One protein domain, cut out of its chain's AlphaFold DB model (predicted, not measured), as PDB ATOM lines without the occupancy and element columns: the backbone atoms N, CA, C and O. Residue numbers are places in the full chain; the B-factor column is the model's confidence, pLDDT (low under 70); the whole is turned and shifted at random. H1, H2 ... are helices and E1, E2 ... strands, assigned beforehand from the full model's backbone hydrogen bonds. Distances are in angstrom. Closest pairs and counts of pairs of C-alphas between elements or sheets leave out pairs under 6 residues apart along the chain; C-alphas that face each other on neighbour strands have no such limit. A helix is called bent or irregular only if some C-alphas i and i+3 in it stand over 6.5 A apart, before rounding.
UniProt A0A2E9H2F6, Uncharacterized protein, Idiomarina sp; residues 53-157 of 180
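This is residues 53 to 157 of the 180 residues of an uncharacterized protein of Idiomarina sp (UniProt A0A2E9H2F6). A small two-stranded hairpin, E1 and E2, packs with E2 on the long helix H1, which runs through the middle of the domain. H2 crosses the later part of H1, H3 meets H2 with its first residues, 110 to 114, and runs from there to E1, and the short H4 packs on the early part of H1. The printed part has 105 residues, with four named helices and two named strands in the order H1, H2, H3, E1, E2, H4; the sheet order is E1 - E2, antiparallel, and the class is mostly helix. The whole is compact, with a radius of gyration of the C-alphas of 12.8 A and spans of 37 by 30 by 24 A.

E1 is residues 125 to 128 and E2 residues 138 to 141, 9.8 A and 10.5 A from first to last C-alpha. H1, residues 60 to 78, measures 26.4 A and begins with C-alpha 60 at (39.627, -30.437, -29.472). H2, residues 89 to 102, measures 20.0 A. H3, residues 110 to 121, measures 18.2 A and is irregular, but only just: C-alphas 114 and 117 are 6.8 A apart. H4, residues 150 to 157, measures 10.5 A and ends with C-alpha 157 at (28.601, -34.536, -37.280).

E1 and E2 form an antiparallel hairpin at 149 degrees, with N 126 and O 140 at 2.8 A and N 140 and O 126 at 2.9 A, within hydrogen-bond range. The closest C-alphas of H1 and E2 are those of Asp 68 and Tyr 138, 4.9 A apart. H1 and E1 are near each other, with 6 pairs of C-alphas within 10 A. The closest C-alphas of H3 and E1, Gln 119 and Ile 125, are 5.6 A apart. H1 touches H4 with residues 61 to 68 alone, closest at the C-alphas of Leu 65 and Ala 150, 4.9 A, at a steep tilt of 43 degrees, opposite ways. H1 touches H2 with residues 70 to 77 alone, closest at the C-alphas of Phe 74 and Leu 95, 7.2 A, at a steep tilt of 62 degrees, opposite ways. H2 and H3 touch about perpendicular, at 73 degrees, with the C-alphas of His 96 and Pro 110 closest at 6.0 A. H1 and H3 are close but not clearly touching, with the C-alphas of Leu 70 and Ile 113 closest at 7.5 A. The helix packing is mostly crossed, with none of these 3 touching pairs at a shallow tilt. H2 and H4 are apart, as are H3 and H4. In H1, H2 and H4 every O i to N i+4 pair is within hydrogen-bond range; in H3, 6 of 8 are.

The C-alphas farthest apart, those of Asp 88 and Ala 157, are 38.1 A apart. The printed part has no cut and no long link; the link from H3 to E1 is tight. The mean pLDDT of the printed part is 90.2, and residues 53 to 55 are under 70.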
ATOM      1  N   GLY A  53      47.491 -33.225 -17.996       60.94
ATOM      2  CA  GLY A  53      46.553 -32.271 -17.395       60.94
ATOM      3  C   GLY A  53      47.016 -30.813 -17.271       60.94
ATOM      4  O   GLY A  53      46.160 -29.957 -17.085       60.94
ATOM      5  N   LYS A  54      48.309 -30.476 -17.431       64.00
ATOM      6  CA  LYS A  54      48.791 -29.092 -17.202       64.00
ATOM      7  C   LYS A  54      48.650 -28.122 -18.390       64.00
ATOM      8  O   LYS A  54      49.098 -26.986 -18.281       64.00
ATOM      9  N   GLY A  55      48.041 -28.536 -19.499       63.88
ATOM     10  CA  GLY A  55      47.781 -27.655 -20.640       63.88
ATOM     11  C   GLY A  55      46.975 -28.345 -21.733       63.88
ATOM     12  O   GLY A  55      47.208 -29.522 -21.999       63.88
ATOM     13  N   GLY A  56      46.004 -27.626 -22.302       77.00
ATOM     14  CA  GLY A  56      45.275 -27.972 -23.527       77.00
ATOM     15  C   GLY A  56      44.565 -29.329 -23.585       77.00
ATOM     16  O   GLY A  56      44.056 -29.685 -24.635       77.00
ATOM     17  N   TRP A  57      44.516 -30.113 -22.506       87.38
ATOM     18  CA  TRP A  57      43.947 -31.468 -22.543       87.38
ATOM     19  C   TRP A  57      42.445 -31.473 -22.838       87.38
ATOM     20  O   TRP A  57      41.917 -32.489 -23.279       87.38
ATOM     21  N   SER A  58      41.776 -30.358 -22.553       89.31
ATOM     22  CA  SER A  58      40.373 -30.130 -22.860       89.31
ATOM     23  C   SER A  58      40.164 -29.459 -24.219       89.31
ATOM     24  O   SER A  58      39.032 -29.097 -24.507       89.31
ATOM     25  N   LYS A  59      41.223 -29.255 -25.017       89.94
ATOM     26  CA  LYS A  59      41.116 -28.776 -26.399       89.94
ATOM     27  C   LYS A  59      40.705 -29.903 -27.334       89.94
ATOM     28  O   LYS A  59      40.937 -31.083 -27.053       89.94
ATOM     29  N   GLY A  60      40.149 -29.521 -28.475       89.62
ATOM     30  CA  GLY A  60      39.627 -30.437 -29.472       89.62
ATOM     31  C   GLY A  60      38.363 -31.149 -28.995       89.62
ATOM     32  O   GLY A  60      37.975 -31.108 -27.826       89.62
ATOM     33  N   ILE A  61      37.694 -31.830 -29.922       92.06
ATOM     34  CA  ILE A  61      36.360 -32.375 -29.661       92.06
ATOM     35  C   ILE A  61      36.348 -33.440 -28.552       92.06
ATOM     36  O   ILE A  61      35.462 -33.438 -27.698       92.06
ATOM     37  N   GLU A  62      37.361 -34.306 -28.505       91.06
ATOM     38  CA  GLU A  62      37.476 -35.355 -27.485       91.06
ATOM     39  C   GLU A  62      37.816 -34.788 -26.104       91.06
ATOM     40  O   GLU A  62      37.228 -35.195 -25.100       91.06
ATOM     41  N   GLY A  63      38.745 -33.827 -26.045       91.50
ATOM     42  CA  GLY A  63      39.125 -33.155 -24.807       91.50
ATOM     43  C   GLY A  63      37.954 -32.383 -24.207       91.50
ATOM     44  O   GLY A  63      37.680 -32.500 -23.008       91.50
ATOM     45  N   ARG A  64      37.209 -31.660 -25.047       93.25
ATOM     46  CA  ARG A  64      35.984 -30.964 -24.642       93.25
ATOM     47  C   ARG A  64      34.912 -31.935 -24.164       93.25
ATOM     48  O   ARG A  64      34.334 -31.715 -23.106       93.25
ATOM     49  N   LEU A  65      34.699 -33.056 -24.860       94.69
ATOM     50  CA  LEU A  65      33.761 -34.094 -24.418       94.69
ATOM     51  C   LEU A  65      34.130 -34.640 -23.033       94.69
ATOM     52  O   LEU A  65      33.257 -34.855 -22.188       94.69
ATOM     53  N   ALA A  66      35.422 -34.849 -22.788       94.00
ATOM     54  CA  ALA A  66      35.929 -35.288 -21.497       94.00
ATOM     55  C   ALA A  66      35.672 -34.256 -20.390       94.00
ATOM     56  O   ALA A  66      35.262 -34.617 -19.284       94.00
ATOM     57  N   ALA A  67      35.902 -32.976 -20.690       94.19
ATOM     58  CA  ALA A  67      35.660 -31.864 -19.780       94.19
ATOM     59  C   ALA A  67      34.165 -31.690 -19.471       94.19
ATOM     60  O   ALA A  67      33.805 -31.583 -18.301       94.19
ATOM     61  N   ASP A  68      33.291 -31.765 -20.479       95.19
ATOM     62  CA  ASP A  68      31.833 -31.715 -20.318       95.19
ATOM     63  C   ASP A  68      31.345 -32.833 -19.392       95.19
ATOM     64  O   ASP A  68      30.605 -32.594 -18.432       95.19
ATOM     65  N   ARG A  69      31.787 -34.069 -19.645       95.31
ATOM     66  CA  ARG A  69      31.455 -35.233 -18.810       95.31
ATOM     67  C   ARG A  69      31.945 -35.056 -17.378       95.31
ATOM     68  O   ARG A  69      31.193 -35.314 -16.439       95.31
ATOM     69  N   LEU A  70      33.178 -34.580 -17.205       95.00
ATOM     70  CA  LEU A  70      33.753 -34.331 -15.889       95.00
ATOM     71  C   LEU A  70      32.984 -33.241 -15.131       95.00
ATOM     72  O   LEU A  70      32.690 -33.429 -13.952       95.00
ATOM     73  N   LEU A  71      32.620 -32.141 -15.796       95.19
ATOM     74  CA  LEU A  71      31.827 -31.062 -15.210       95.19
ATOM     75  C   LEU A  71      30.478 -31.581 -14.708       95.19
ATOM     76  O   LEU A  71      30.112 -31.355 -13.554       95.19
ATOM     77  N   ASN A  72      29.747 -32.293 -15.565       94.56
ATOM     78  CA  ASN A  72      28.426 -32.817 -15.230       94.56
ATOM     79  C   ASN A  72      28.501 -33.838 -14.082       94.56
ATOM     80  O   ASN A  72      27.689 -33.789 -13.153       94.56
ATOM     81  N   LEU A  73      29.513 -34.712 -14.089       95.06
ATOM     82  CA  LEU A  73      29.761 -35.652 -12.996       95.06
ATOM     83  C   LEU A  73      30.090 -34.925 -11.686       95.06
ATOM     84  O   LEU A  73      29.533 -35.254 -10.640       95.06
ATOM     85  N   PHE A  74      30.946 -33.905 -11.742       94.38
ATOM     86  CA  PHE A  74      31.304 -33.104 -10.576       94.38
ATOM     87  C   PHE A  74      30.078 -32.419  -9.967       94.38
ATOM     88  O   PHE A  74      29.847 -32.522  -8.761       94.38
ATOM     89  N   ILE A  75      29.261 -31.759 -10.794       93.25
ATOM     90  CA  ILE A  75      28.024 -31.103 -10.350       93.25
ATOM     91  C   ILE A  75      27.086 -32.124  -9.700       93.25
ATOM     92  O   ILE A  75      26.525 -31.838  -8.645       93.25
ATOM     93  N   THR A  76      26.972 -33.324 -10.272       92.88
ATOM     94  CA  THR A  76      26.129 -34.398  -9.729       92.88
ATOM     95  C   THR A  76      26.622 -34.890  -8.365       92.88
ATOM     96  O   THR A  76      25.829 -35.044  -7.441       92.88
ATOM     97  N   MET A  77      27.930 -35.114  -8.204       91.75
ATOM     98  CA  MET A  77      28.495 -35.679  -6.969       91.75
ATOM     99  C   MET A  77      28.658 -34.659  -5.836       91.75
ATOM    100  O   MET A  77      28.648 -35.017  -4.655       91.75
ATOM    101  N   HIS A  78      28.895 -33.394  -6.174       89.00
ATOM    102  CA  HIS A  78      29.375 -32.394  -5.219       89.00
ATOM    103  C   HIS A  78      28.541 -31.114  -5.184       89.00
ATOM    104  O   HIS A  78      28.690 -30.327  -4.242       89.00
ATOM    105  N   GLY A  79      27.652 -30.921  -6.157       87.56
ATOM    106  CA  GLY A  79      26.913 -29.683  -6.354       87.56
ATOM    107  C   GLY A  79      27.772 -28.575  -6.966       87.56
ATOM    108  O   GLY A  79      29.001 -28.555  -6.866       87.56
ATOM    109  N   ARG A  80      27.101 -27.595  -7.576       83.12
ATOM    110  CA  ARG A  80      27.742 -26.485  -8.299       83.12
ATOM    111  C   ARG A  80      28.588 -25.572  -7.399       83.12
ATOM    112  O   ARG A  80      29.626 -25.076  -7.815       83.12
ATOM    113  N   ILE A  81      28.186 -25.429  -6.135       74.44
ATOM    114  CA  ILE A  81      28.806 -24.548  -5.125       74.44
ATOM    115  C   ILE A  81      30.263 -24.948  -4.810       74.44
ATOM    116  O   ILE A  81      31.036 -24.155  -4.279       74.44
ATOM    117  N   LYS A  82      30.668 -26.188  -5.117       79.19
ATOM    118  CA  LYS A  82      32.009 -26.696  -4.794       79.19
ATOM    119  C   LYS A  82      33.046 -26.521  -5.905       79.19
ATOM    120  O   LYS A  82      34.188 -26.911  -5.680       79.19
ATOM    121  N   LEU A  83      32.699 -25.921  -7.047       78.56
ATOM    122  CA  LEU A  83      33.655 -25.686  -8.143       78.56
ATOM    123  C   LEU A  83      34.848 -24.811  -7.705       78.56
ATOM    124  O   LEU A  83      35.962 -24.987  -8.193       78.56
ATOM    125  N   ASP A  84      34.655 -23.965  -6.690       75.19
ATOM    126  CA  ASP A  84      35.705 -23.104  -6.142       75.19
ATOM    127  C   ASP A  84      36.596 -23.773  -5.089       75.19
ATOM    128  O   ASP A  84      37.471 -23.128  -4.503       75.19
ATOM    129  N   ARG A  85      36.430 -25.066  -4.803       79.69
ATOM    130  CA  ARG A  85      37.213 -25.750  -3.765       79.69
ATOM    131  C   ARG A  85      38.250 -26.678  -4.371       79.69
ATOM    132  O   ARG A  85      38.012 -27.336  -5.373       79.69
ATOM    133  N   GLN A  86      39.421 -26.737  -3.743       82.31
ATOM    134  CA  GLN A  86      40.407 -27.750  -4.090       82.31
ATOM    135  C   GLN A  86      39.907 -29.123  -3.625       82.31
ATOM    136  O   GLN A  86      39.379 -29.253  -2.519       82.31
ATOM    137  N   LEU A  87      40.079 -30.133  -4.475       88.56
ATOM    138  CA  LEU A  87      39.782 -31.520  -4.133       88.56
ATOM    139  C   LEU A  87      40.818 -32.063  -3.146       88.56
ATOM    140  O   LEU A  87      42.021 -31.870  -3.335       88.56
ATOM    141  N   ASP A  88      40.340 -32.777  -2.131       90.75
ATOM    142  CA  ASP A  88      41.180 -33.654  -1.319       90.75
ATOM    143  C   ASP A  88      41.417 -35.000  -2.035       90.75
ATOM    144  O   ASP A  88      40.854 -35.259  -3.105       90.75
ATOM    145  N   ALA A  89      42.278 -35.856  -1.474       91.62
ATOM    146  CA  ALA A  89      42.671 -37.097  -2.141       91.62
ATOM    147  C   ALA A  89      41.485 -38.056  -2.311       91.62
ATOM    148  O   ALA A  89      41.327 -38.663  -3.372       91.62
ATOM    149  N   VAL A  90      40.625 -38.156  -1.295       93.25
ATOM    150  CA  VAL A  90      39.428 -39.009  -1.335       93.25
ATOM    151  C   VAL A  90      38.464 -38.543  -2.426       93.25
ATOM    152  O   VAL A  90      38.010 -39.356  -3.227       93.25
ATOM    153  N   SER A  91      38.173 -37.243  -2.510       92.94
ATOM    154  CA  SER A  91      37.252 -36.713  -3.521       92.94
ATOM    155  C   SER A  91      37.817 -36.855  -4.934       92.94
ATOM    156  O   SER A  91      37.081 -37.230  -5.846       92.94
ATOM    157  N   LEU A  92      39.123 -36.625  -5.122       94.38
ATOM    158  CA  LEU A  92      39.782 -36.847  -6.411       94.38
ATOM    159  C   LEU A  92      39.702 -38.317  -6.843       94.38
ATOM    160  O   LEU A  92      39.363 -38.602  -7.994       94.38
ATOM    161  N   LEU A  93      39.988 -39.249  -5.930       95.25
ATOM    162  CA  LEU A  93      39.896 -40.678  -6.210       95.25
ATOM    163  C   LEU A  93      38.459 -41.089  -6.548       95.25
ATOM    164  O   LEU A  93      38.248 -41.782  -7.541       95.25
ATOM    165  N   ASN A  94      37.477 -40.627  -5.773       95.62
ATOM    166  CA  ASN A  94      36.069 -40.942  -6.002       95.62
ATOM    167  C   ASN A  94      35.584 -40.433  -7.364       95.62
ATOM    168  O   ASN A  94      34.941 -41.185  -8.091       95.62
ATOM    169  N   LEU A  95      35.932 -39.197  -7.741       95.12
ATOM    170  CA  LEU A  95      35.612 -38.651  -9.064       95.12
ATOM    171  C   LEU A  95      36.249 -39.470 -10.186       95.12
ATOM    172  O   LEU A  95      35.584 -39.786 -11.168       95.12
ATOM    173  N   HIS A  96      37.523 -39.835 -10.038       95.00
ATOM    174  CA  HIS A  96      38.219 -40.647 -11.029       95.00
ATOM    175  C   HIS A  96      37.569 -42.026 -11.204       95.00
ATOM    176  O   HIS A  96      37.288 -42.430 -12.331       95.00
ATOM    177  N   MET A  97      37.287 -42.726 -10.102       95.50
ATOM    178  CA  MET A  97      36.647 -44.044 -10.137       95.50
ATOM    179  C   MET A  97      35.229 -43.968 -10.716       95.50
ATOM    180  O   MET A  97      34.873 -44.786 -11.562       95.50
ATOM    181  N   ALA A  98      34.442 -42.964 -10.320       96.06
ATOM    182  CA  ALA A  98      33.099 -42.752 -10.852       96.06
ATOM    183  C   ALA A  98      33.127 -42.450 -12.358       96.06
ATOM    184  O   ALA A  98      32.346 -43.023 -13.112       96.06
ATOM    185  N   TYR A  99      34.062 -41.612 -12.816       95.88
ATOM    186  CA  TYR A  99      34.210 -41.308 -14.237       95.88
ATOM    187  C   TYR A  99      34.518 -42.570 -15.047       95.88
ATOM    188  O   TYR A  99      33.870 -42.820 -16.062       95.88
ATOM    189  N   GLN A 100      35.479 -43.381 -14.590       94.19
ATOM    190  CA  GLN A 100      35.855 -44.627 -15.265       94.19
ATOM    191  C   GLN A 100      34.700 -45.635 -15.322       94.19
ATOM    192  O   GLN A 100      34.568 -46.346 -16.315       94.19
ATOM    193  N   ALA A 101      33.858 -45.683 -14.288       94.38
ATOM    194  CA  ALA A 101      32.698 -46.568 -14.249       94.38
ATOM    195  C   ALA A 101      31.572 -46.123 -15.199       94.38
ATOM    196  O   ALA A 101      30.929 -46.964 -15.820       94.38
ATOM    197  N   ILE A 102      31.328 -44.813 -15.319       95.12
ATOM    198  CA  ILE A 102      30.237 -44.262 -16.143       95.12
ATOM    199  C   ILE A 102      30.620 -44.207 -17.627       95.12
ATOM    200  O   ILE A 102      29.763 -44.381 -18.492       95.12
ATOM    201  N   TYR A 103      31.896 -43.966 -17.932       93.06
ATOM    202  CA  TYR A 103      32.392 -43.807 -19.301       93.06
ATOM    203  C   TYR A 103      33.472 -44.849 -19.625       93.06
ATOM    204  O   TYR A 103      34.635 -44.483 -19.838       93.06
ATOM    205  N   PRO A 104      33.113 -46.148 -19.677       86.50
ATOM    206  CA  PRO A 104      34.055 -47.185 -20.073       86.50
ATOM    207  C   PRO A 104      34.537 -46.906 -21.505       86.50
ATOM    208  O   PRO A 104      33.739 -46.629 -22.398       86.50
ATOM    209  N   GLY A 105      35.853 -46.917 -21.714       83.50
ATOM    210  CA  GLY A 105      36.482 -46.610 -23.006       83.50
ATOM    211  C   GLY A 105      37.024 -45.185 -23.151       83.50
ATOM    212  O   GLY A 105      37.751 -44.921 -24.101       83.50
ATOM    213  N   PHE A 106      36.753 -44.277 -22.203       83.88
ATOM    214  CA  PHE A 106      37.380 -42.952 -22.186       83.88
ATOM    215  C   PHE A 106      38.332 -42.805 -20.991       83.88
ATOM    216  O   PHE A 106      37.899 -42.577 -19.859       83.88
ATOM    217  N   GLU A 107      39.643 -42.918 -21.222       84.31
ATOM    218  CA  GLU A 107      40.635 -42.828 -20.142       84.31
ATOM    219  C   GLU A 107      40.753 -41.387 -19.611       84.31
ATOM    220  O   GLU A 107      41.313 -40.488 -20.246       84.31
ATOM    221  N   MET A 108      40.252 -41.163 -18.395       89.62
ATOM    222  CA  MET A 108      40.444 -39.914 -17.659       89.62
ATOM    223  C   MET A 108      41.538 -40.071 -16.606       89.62
ATOM    224  O   MET A 108      41.336 -40.680 -15.555       89.62
ATOM    225  N   HIS A 109      42.694 -39.464 -16.865       91.00
ATOM    226  CA  HIS A 109      43.813 -39.476 -15.927       91.00
ATOM    227  C   HIS A 109      43.520 -38.606 -14.682       91.00
ATOM    228  O   HIS A 109      43.077 -37.466 -14.851       91.00
ATOM    229  N   PRO A 110      43.840 -39.047 -13.445       91.81
ATOM    230  CA  PRO A 110      43.576 -38.272 -12.224       91.81
ATOM    231  C   PRO A 110      44.143 -36.847 -12.248       91.81
ATOM    232  O   PRO A 110      43.498 -35.905 -11.800       91.81
ATOM    233  N   ASN A 111      45.328 -36.657 -12.833       91.38
ATOM    234  CA  ASN A 111      45.912 -35.321 -12.988       91.38
ATOM    235  C   ASN A 111      45.012 -34.347 -13.775       91.38
ATOM    236  O   ASN A 111      44.944 -33.179 -13.406       91.38
ATOM    237  N   ARG A 112      44.308 -34.798 -14.829       90.94
ATOM    238  CA  ARG A 112      43.380 -33.939 -15.597       90.94
ATOM    239  C   ARG A 112      42.251 -33.443 -14.697       90.94
ATOM    240  O   ARG A 112      41.970 -32.251 -14.674       90.94
ATOM    241  N   ILE A 113      41.698 -34.336 -13.874       92.50
ATOM    242  CA  ILE A 113      40.667 -33.998 -12.885       92.50
ATOM    243  C   ILE A 113      41.208 -33.006 -11.849       92.50
ATOM    244  O   ILE A 113      40.547 -32.021 -11.531       92.50
ATOM    245  N   HIS A 114      42.426 -33.233 -11.349       91.31
ATOM    246  CA  HIS A 114      43.060 -32.330 -10.391       91.31
ATOM    247  C   HIS A 114      43.242 -30.909 -10.947       91.31
ATOM    248  O   HIS A 114      42.971 -29.945 -10.235       91.31
ATOM    249  N   TYR A 115      43.696 -30.774 -12.198       90.06
ATOM    250  CA  TYR A 115      43.928 -29.468 -12.823       90.06
ATOM    251  C   TYR A 115      42.657 -28.806 -13.369       90.06
ATOM    252  O   TYR A 115      42.661 -27.588 -13.531       90.06
ATOM    253  N   PHE A 116      41.566 -29.550 -13.570       91.56
ATOM    254  CA  PHE A 116      40.312 -29.016 -14.105       91.56
ATOM    255  C   PHE A 116      39.760 -27.835 -13.289       91.56
ATOM    256  O   PHE A 116      39.500 -26.772 -13.844       91.56
ATOM    257  N   LEU A 117      39.639 -27.968 -11.961       89.25
ATOM    258  CA  LEU A 117      39.108 -26.878 -11.125       89.25
ATOM    259  C   LEU A 117      40.028 -25.641 -11.094       89.25
ATOM    260  O   LEU A 117      39.527 -24.531 -11.263       89.25
ATOM    261  N   PRO A 118      41.362 -25.772 -10.921       89.25
ATOM    262  CA  PRO A 118      42.279 -24.652 -11.127       89.25
ATOM    263  C   PRO A 118      42.123 -23.961 -12.489       89.25
ATOM    264  O   PRO A 118      42.189 -22.738 -12.543       89.25
ATOM    265  N   GLN A 119      41.892 -24.716 -13.566       90.62
ATOM    266  CA  GLN A 119      41.718 -24.165 -14.914       90.62
ATOM    267  C   GLN A 119      40.411 -23.386 -15.073       90.62
ATOM    268  O   GLN A 119      40.419 -22.337 -15.714       90.62
ATOM    269  N   LEU A 120      39.322 -23.838 -14.442       89.56
ATOM    270  CA  LEU A 120      38.077 -23.069 -14.356       89.56
ATOM    271  C   LEU A 120      38.294 -21.747 -13.609       89.56
ATOM    272  O   LEU A 120      37.917 -20.683 -14.093       89.56
ATOM    273  N   LYS A 121      38.973 -21.791 -12.455       88.19
ATOM    274  CA  LYS A 121      39.269 -20.591 -11.652       88.19
ATOM    275  C   LYS A 121      40.148 -19.580 -12.379       88.19
ATOM    276  O   LYS A 121      39.981 -18.382 -12.200       88.19
ATOM    277  N   GLN A 122      41.105 -20.069 -13.163       89.31
ATOM    278  CA  GLN A 122      42.004 -19.244 -13.971       89.31
ATOM    279  C   GLN A 122      41.369 -18.805 -15.296       89.31
ATOM    280  O   GLN A 122      42.058 -18.190 -16.103       89.31
ATOM    281  N   GLN A 123      40.094 -19.142 -15.537       89.00
ATOM    282  CA  GLN A 123      39.372 -18.867 -16.782       89.00
ATOM    283  C   GLN A 123      40.075 -19.414 -18.036       89.00
ATOM    284  O   GLN A 123      39.846 -18.943 -19.143       89.00
ATOM    285  N   GLN A 124      40.911 -20.445 -17.879       91.25
ATOM    286  CA  GLN A 124      41.486 -21.177 -19.011       91.25
ATOM    287  C   GLN A 124      40.447 -22.091 -19.660       91.25
ATOM    288  O   GLN A 124      40.505 -22.354 -20.857       91.25
ATOM    289  N   ILE A 125      39.506 -22.576 -18.851       91.69
ATOM    290  CA  ILE A 125      38.308 -23.274 -19.294       91.69
ATOM    291  C   ILE A 125      37.121 -22.427 -18.848       91.69
ATOM    292  O   ILE A 125      36.979 -22.118 -17.666       91.69
ATOM    293  N   ILE A 126      36.277 -22.060 -19.800       91.75
ATOM    294  CA  ILE A 126      35.050 -21.308 -19.582       91.75
ATOM    295  C   ILE A 126      33.914 -22.315 -19.427       91.75
ATOM    296  O   ILE A 126      33.787 -23.252 -20.216       91.75
ATOM    297  N   MET A 127      33.103 -22.146 -18.386       92.19
ATOM    298  CA  MET A 127      31.891 -22.932 -18.172       92.19
ATOM    299  C   MET A 127      30.682 -22.138 -18.657       92.19
ATOM    300  O   MET A 127      30.482 -20.999 -18.242       92.19
ATOM    301  N   TYR A 128      29.837 -22.790 -19.444       93.75
ATOM    302  CA  TYR A 128      28.530 -22.297 -19.845       93.75
ATOM    303  C   TYR A 128      27.432 -23.076 -19.123       93.75
ATOM    304  O   TYR A 128      27.501 -24.296 -18.956       93.75
ATOM    305  N   ASP A 129      26.399 -22.356 -18.694       91.50
ATOM    306  CA  ASP A 129      25.328 -22.897 -17.854       91.50
ATOM    307  C   ASP A 129      24.449 -23.908 -18.585       91.50
ATOM    308  O   ASP A 129      24.009 -24.891 -17.986       91.50
ATOM    309  N   LYS A 130      24.169 -23.654 -19.865       94.31
ATOM    310  CA  LYS A 130      23.239 -24.448 -20.668       94.31
ATOM    311  C   LYS A 130      23.679 -24.472 -22.123       94.31
ATOM    312  O   LYS A 130      23.800 -23.428 -22.752       94.31
ATOM    313  N   CYS A 131      23.856 -25.673 -22.658       96.81
ATOM    314  CA  CYS A 131      23.963 -25.913 -24.088       96.81
ATOM    315  C   CYS A 131      22.616 -25.592 -24.762       96.81
ATOM    316  O   CYS A 131      21.598 -26.103 -24.286       96.81
ATOM    317  N   PRO A 132      22.588 -24.823 -25.863       95.81
ATOM    318  CA  PRO A 132      21.362 -24.539 -26.612       95.81
ATOM    319  C   PRO A 132      20.606 -25.794 -27.074       95.81
ATOM    320  O   PRO A 132      19.380 -25.801 -27.077       95.81
ATOM    321  N   ASP A 133      21.325 -26.871 -27.405       95.62
ATOM    322  CA  ASP A 133      20.721 -28.092 -27.956       95.62
ATOM    323  C   ASP A 133      20.156 -29.033 -26.878       95.62
ATOM    324  O   ASP A 133      19.074 -29.590 -27.033       95.62
ATOM    325  N   CYS A 134      20.900 -29.265 -25.788       95.19
ATOM    326  CA  CYS A 134      20.541 -30.279 -24.782       95.19
ATOM    327  C   CYS A 134      20.296 -29.726 -23.373       95.19
ATOM    328  O   CYS A 134      20.011 -30.493 -22.454       95.19
ATOM    329  N   GLY A 135      20.464 -28.418 -23.165       94.38
ATOM    330  CA  GLY A 135      20.262 -27.742 -21.881       94.38
ATOM    331  C   GLY A 135      21.288 -28.066 -20.790       94.38
ATOM    332  O   GLY A 135      21.196 -27.508 -19.698       94.38
ATOM    333  N   ARG A 136      22.262 -28.950 -21.048       94.25
ATOM    334  CA  ARG A 136      23.288 -29.349 -20.069       94.25
ATOM    335  C   ARG A 136      24.413 -28.316 -19.976       94.25
ATOM    336  O   ARG A 136      24.753 -27.728 -21.003       94.25
ATOM    337  N   PRO A 137      25.031 -28.130 -18.798       94.75
ATOM    338  CA  PRO A 137      26.219 -27.300 -18.681       94.75
ATOM    339  C   PRO A 137      27.390 -27.929 -19.441       94.75
ATOM    340  O   PRO A 137      27.506 -29.159 -19.519       94.75
ATOM    341  N   TYR A 138      28.254 -27.084 -19.995       95.62
ATOM    342  CA  TYR A 138      29.388 -27.507 -20.815       95.62
ATOM    343  C   TYR A 138      30.582 -26.569 -20.655       95.62
ATOM    344  O   TYR A 138      30.466 -25.479 -20.091       95.62
ATOM    345  N   CYS A 139      31.742 -27.015 -21.123       93.94
ATOM    346  CA  CYS A 139      33.009 -26.318 -21.024       93.94
ATOM    347  C   CYS A 139      33.638 -26.093 -22.401       93.94
ATOM    348  O   CYS A 139      33.563 -26.935 -23.298       93.94
ATOM    349  N   VAL A 140      34.321 -24.961 -22.539       93.06
ATOM    350  CA  VAL A 140      35.102 -24.613 -23.729       93.06
ATOM    351  C   VAL A 140      36.435 -24.041 -23.271       93.06
ATOM    352  O   VAL A 140      36.492 -23.322 -22.272       93.06
ATOM    353  N   TYR A 141      37.528 -24.404 -23.936       91.88
ATOM    354  CA  TYR A 141      38.819 -23.793 -23.635       91.88
ATOM    355  C   TYR A 141      38.829 -22.336 -24.126       91.88
ATOM    356  O   TYR A 141      38.191 -22.021 -25.120       91.88
ATOM    357  N   HIS A 142      39.525 -21.432 -23.436       88.44
ATOM    358  CA  HIS A 142      39.389 -19.981 -23.653       88.44
ATOM    359  C   HIS A 142      39.749 -19.473 -25.064       88.44
ATOM    360  O   HIS A 142      39.449 -18.327 -25.382       88.44
ATOM    361  N   ASP A 143      40.479 -20.260 -25.859       88.56
ATOM    362  CA  ASP A 143      40.894 -19.928 -27.228       88.56
ATOM    363  C   ASP A 143      40.162 -20.757 -28.293       88.56
ATOM    364  O   ASP A 143      40.572 -20.774 -29.451       88.56
ATOM    365  N   GLU A 144      39.087 -21.443 -27.900       87.19
ATOM    366  CA  GLU A 144      38.208 -22.179 -28.800       87.19
ATOM    367  C   GLU A 144      36.842 -21.500 -28.877       87.19
ATOM    368  O   GLU A 144      36.235 -21.171 -27.857       87.19
ATOM    369  N   ASP A 145      36.324 -21.373 -30.096       85.12
ATOM    370  CA  ASP A 145      34.972 -20.884 -30.337       85.12
ATOM    371  C   ASP A 145      34.018 -22.073 -30.451       85.12
ATOM    372  O   ASP A 145      34.133 -22.916 -31.349       85.12
ATOM    373  N   ALA A 146      33.084 -22.180 -29.505       87.38
ATOM    374  CA  ALA A 146      32.052 -23.202 -29.556       87.38
ATOM    375  C   ALA A 146      30.767 -22.804 -28.828       87.38
ATOM    376  O   ALA A 146      30.742 -22.626 -27.608       87.38
ATOM    377  N   ASP A 147      29.668 -22.816 -29.578       89.06
ATOM    378  CA  ASP A 147      28.350 -22.393 -29.091       89.06
ATOM    379  C   ASP A 147      27.526 -23.530 -28.468       89.06
ATOM    380  O   ASP A 147      26.466 -23.302 -27.888       89.06
ATOM    381  N   VAL A 148      27.992 -24.777 -28.589       94.88
ATOM    382  CA  VAL A 148      27.296 -25.975 -28.095       94.88
ATOM    383  C   VAL A 148      28.269 -26.958 -27.443       94.88
ATOM    384  O   VAL A 148      29.477 -26.936 -27.701       94.88
ATOM    385  N   CYS A 149      27.739 -27.850 -26.602       95.62
ATOM    386  CA  CYS A 149      28.531 -28.885 -25.940       95.62
ATOM    387  C   CYS A 149      29.104 -29.901 -26.938       95.62
ATOM    388  O   CYS A 149      28.510 -30.180 -27.985       95.62
ATOM    389  N   ALA A 150      30.231 -30.519 -26.581       95.00
ATOM    390  CA  ALA A 150      30.942 -31.430 -27.475       95.00
ATOM    391  C   ALA A 150      30.102 -32.660 -27.853       95.00
ATOM    392  O   ALA A 150      30.175 -33.146 -28.979       95.00
ATOM    393  N   SER A 151      29.252 -33.139 -26.938       94.00
ATOM    394  CA  SER A 151      28.346 -34.259 -27.221       94.00
ATOM    395  C   SER A 151      27.370 -33.940 -28.357       94.00
ATOM    396  O   SER A 151      27.144 -34.795 -29.211       94.00
ATOM    397  N   CYS A 152      26.793 -32.736 -28.375       95.75
ATOM    398  CA  CYS A 152      25.859 -32.323 -29.423       95.75
ATOM    399  C   CYS A 152      26.588 -32.079 -30.749       95.75
ATOM    400  O   CYS A 152      26.086 -32.481 -31.797       95.75
ATOM    401  N   THR A 153      27.799 -31.511 -30.712       94.94
ATOM    402  CA  THR A 153      28.648 -31.371 -31.905       94.94
ATOM    403  C   THR A 153      28.935 -32.726 -32.562       94.94
ATOM    404  O   THR A 153      28.748 -32.866 -33.767       94.94
ATOM    405  N   ILE A 154      29.333 -33.741 -31.784       93.75
ATOM    406  CA  ILE A 154      29.616 -35.092 -32.304       93.75
ATOM    407  C   ILE A 154      28.361 -35.724 -32.919       93.75
ATOM    408  O   ILE A 154      28.433 -36.307 -33.997       93.75
ATOM    409  N   GLN A 155      27.208 -35.599 -32.255       92.44
ATOM    410  CA  GLN A 155      25.946 -36.157 -32.754       92.44
ATOM    411  C   GLN A 155      25.532 -35.540 -34.093       92.44
ATOM    412  O   GLN A 155      25.165 -36.273 -35.008       92.44
ATOM    413  N   LYS A 156      25.641 -34.211 -34.229       90.88
ATOM    414  CA  LYS A 156      25.360 -33.510 -35.489       90.88
ATOM    415  C   LYS A 156      26.317 -33.952 -36.600       90.88
ATOM    416  O   LYS A 156      25.873 -34.249 -37.703       90.88
ATOM    417  N   ALA A 157      27.613 -34.070 -36.306       88.75
ATOM    418  CA  ALA A 157      28.601 -34.536 -37.280       88.75
ATOM    419  C   ALA A 157      28.296 -35.957 -37.792       88.75
ATOM    420  O   ALA A 157      28.337 -36.191 -38.997       88.75
TER     421      ALA A 157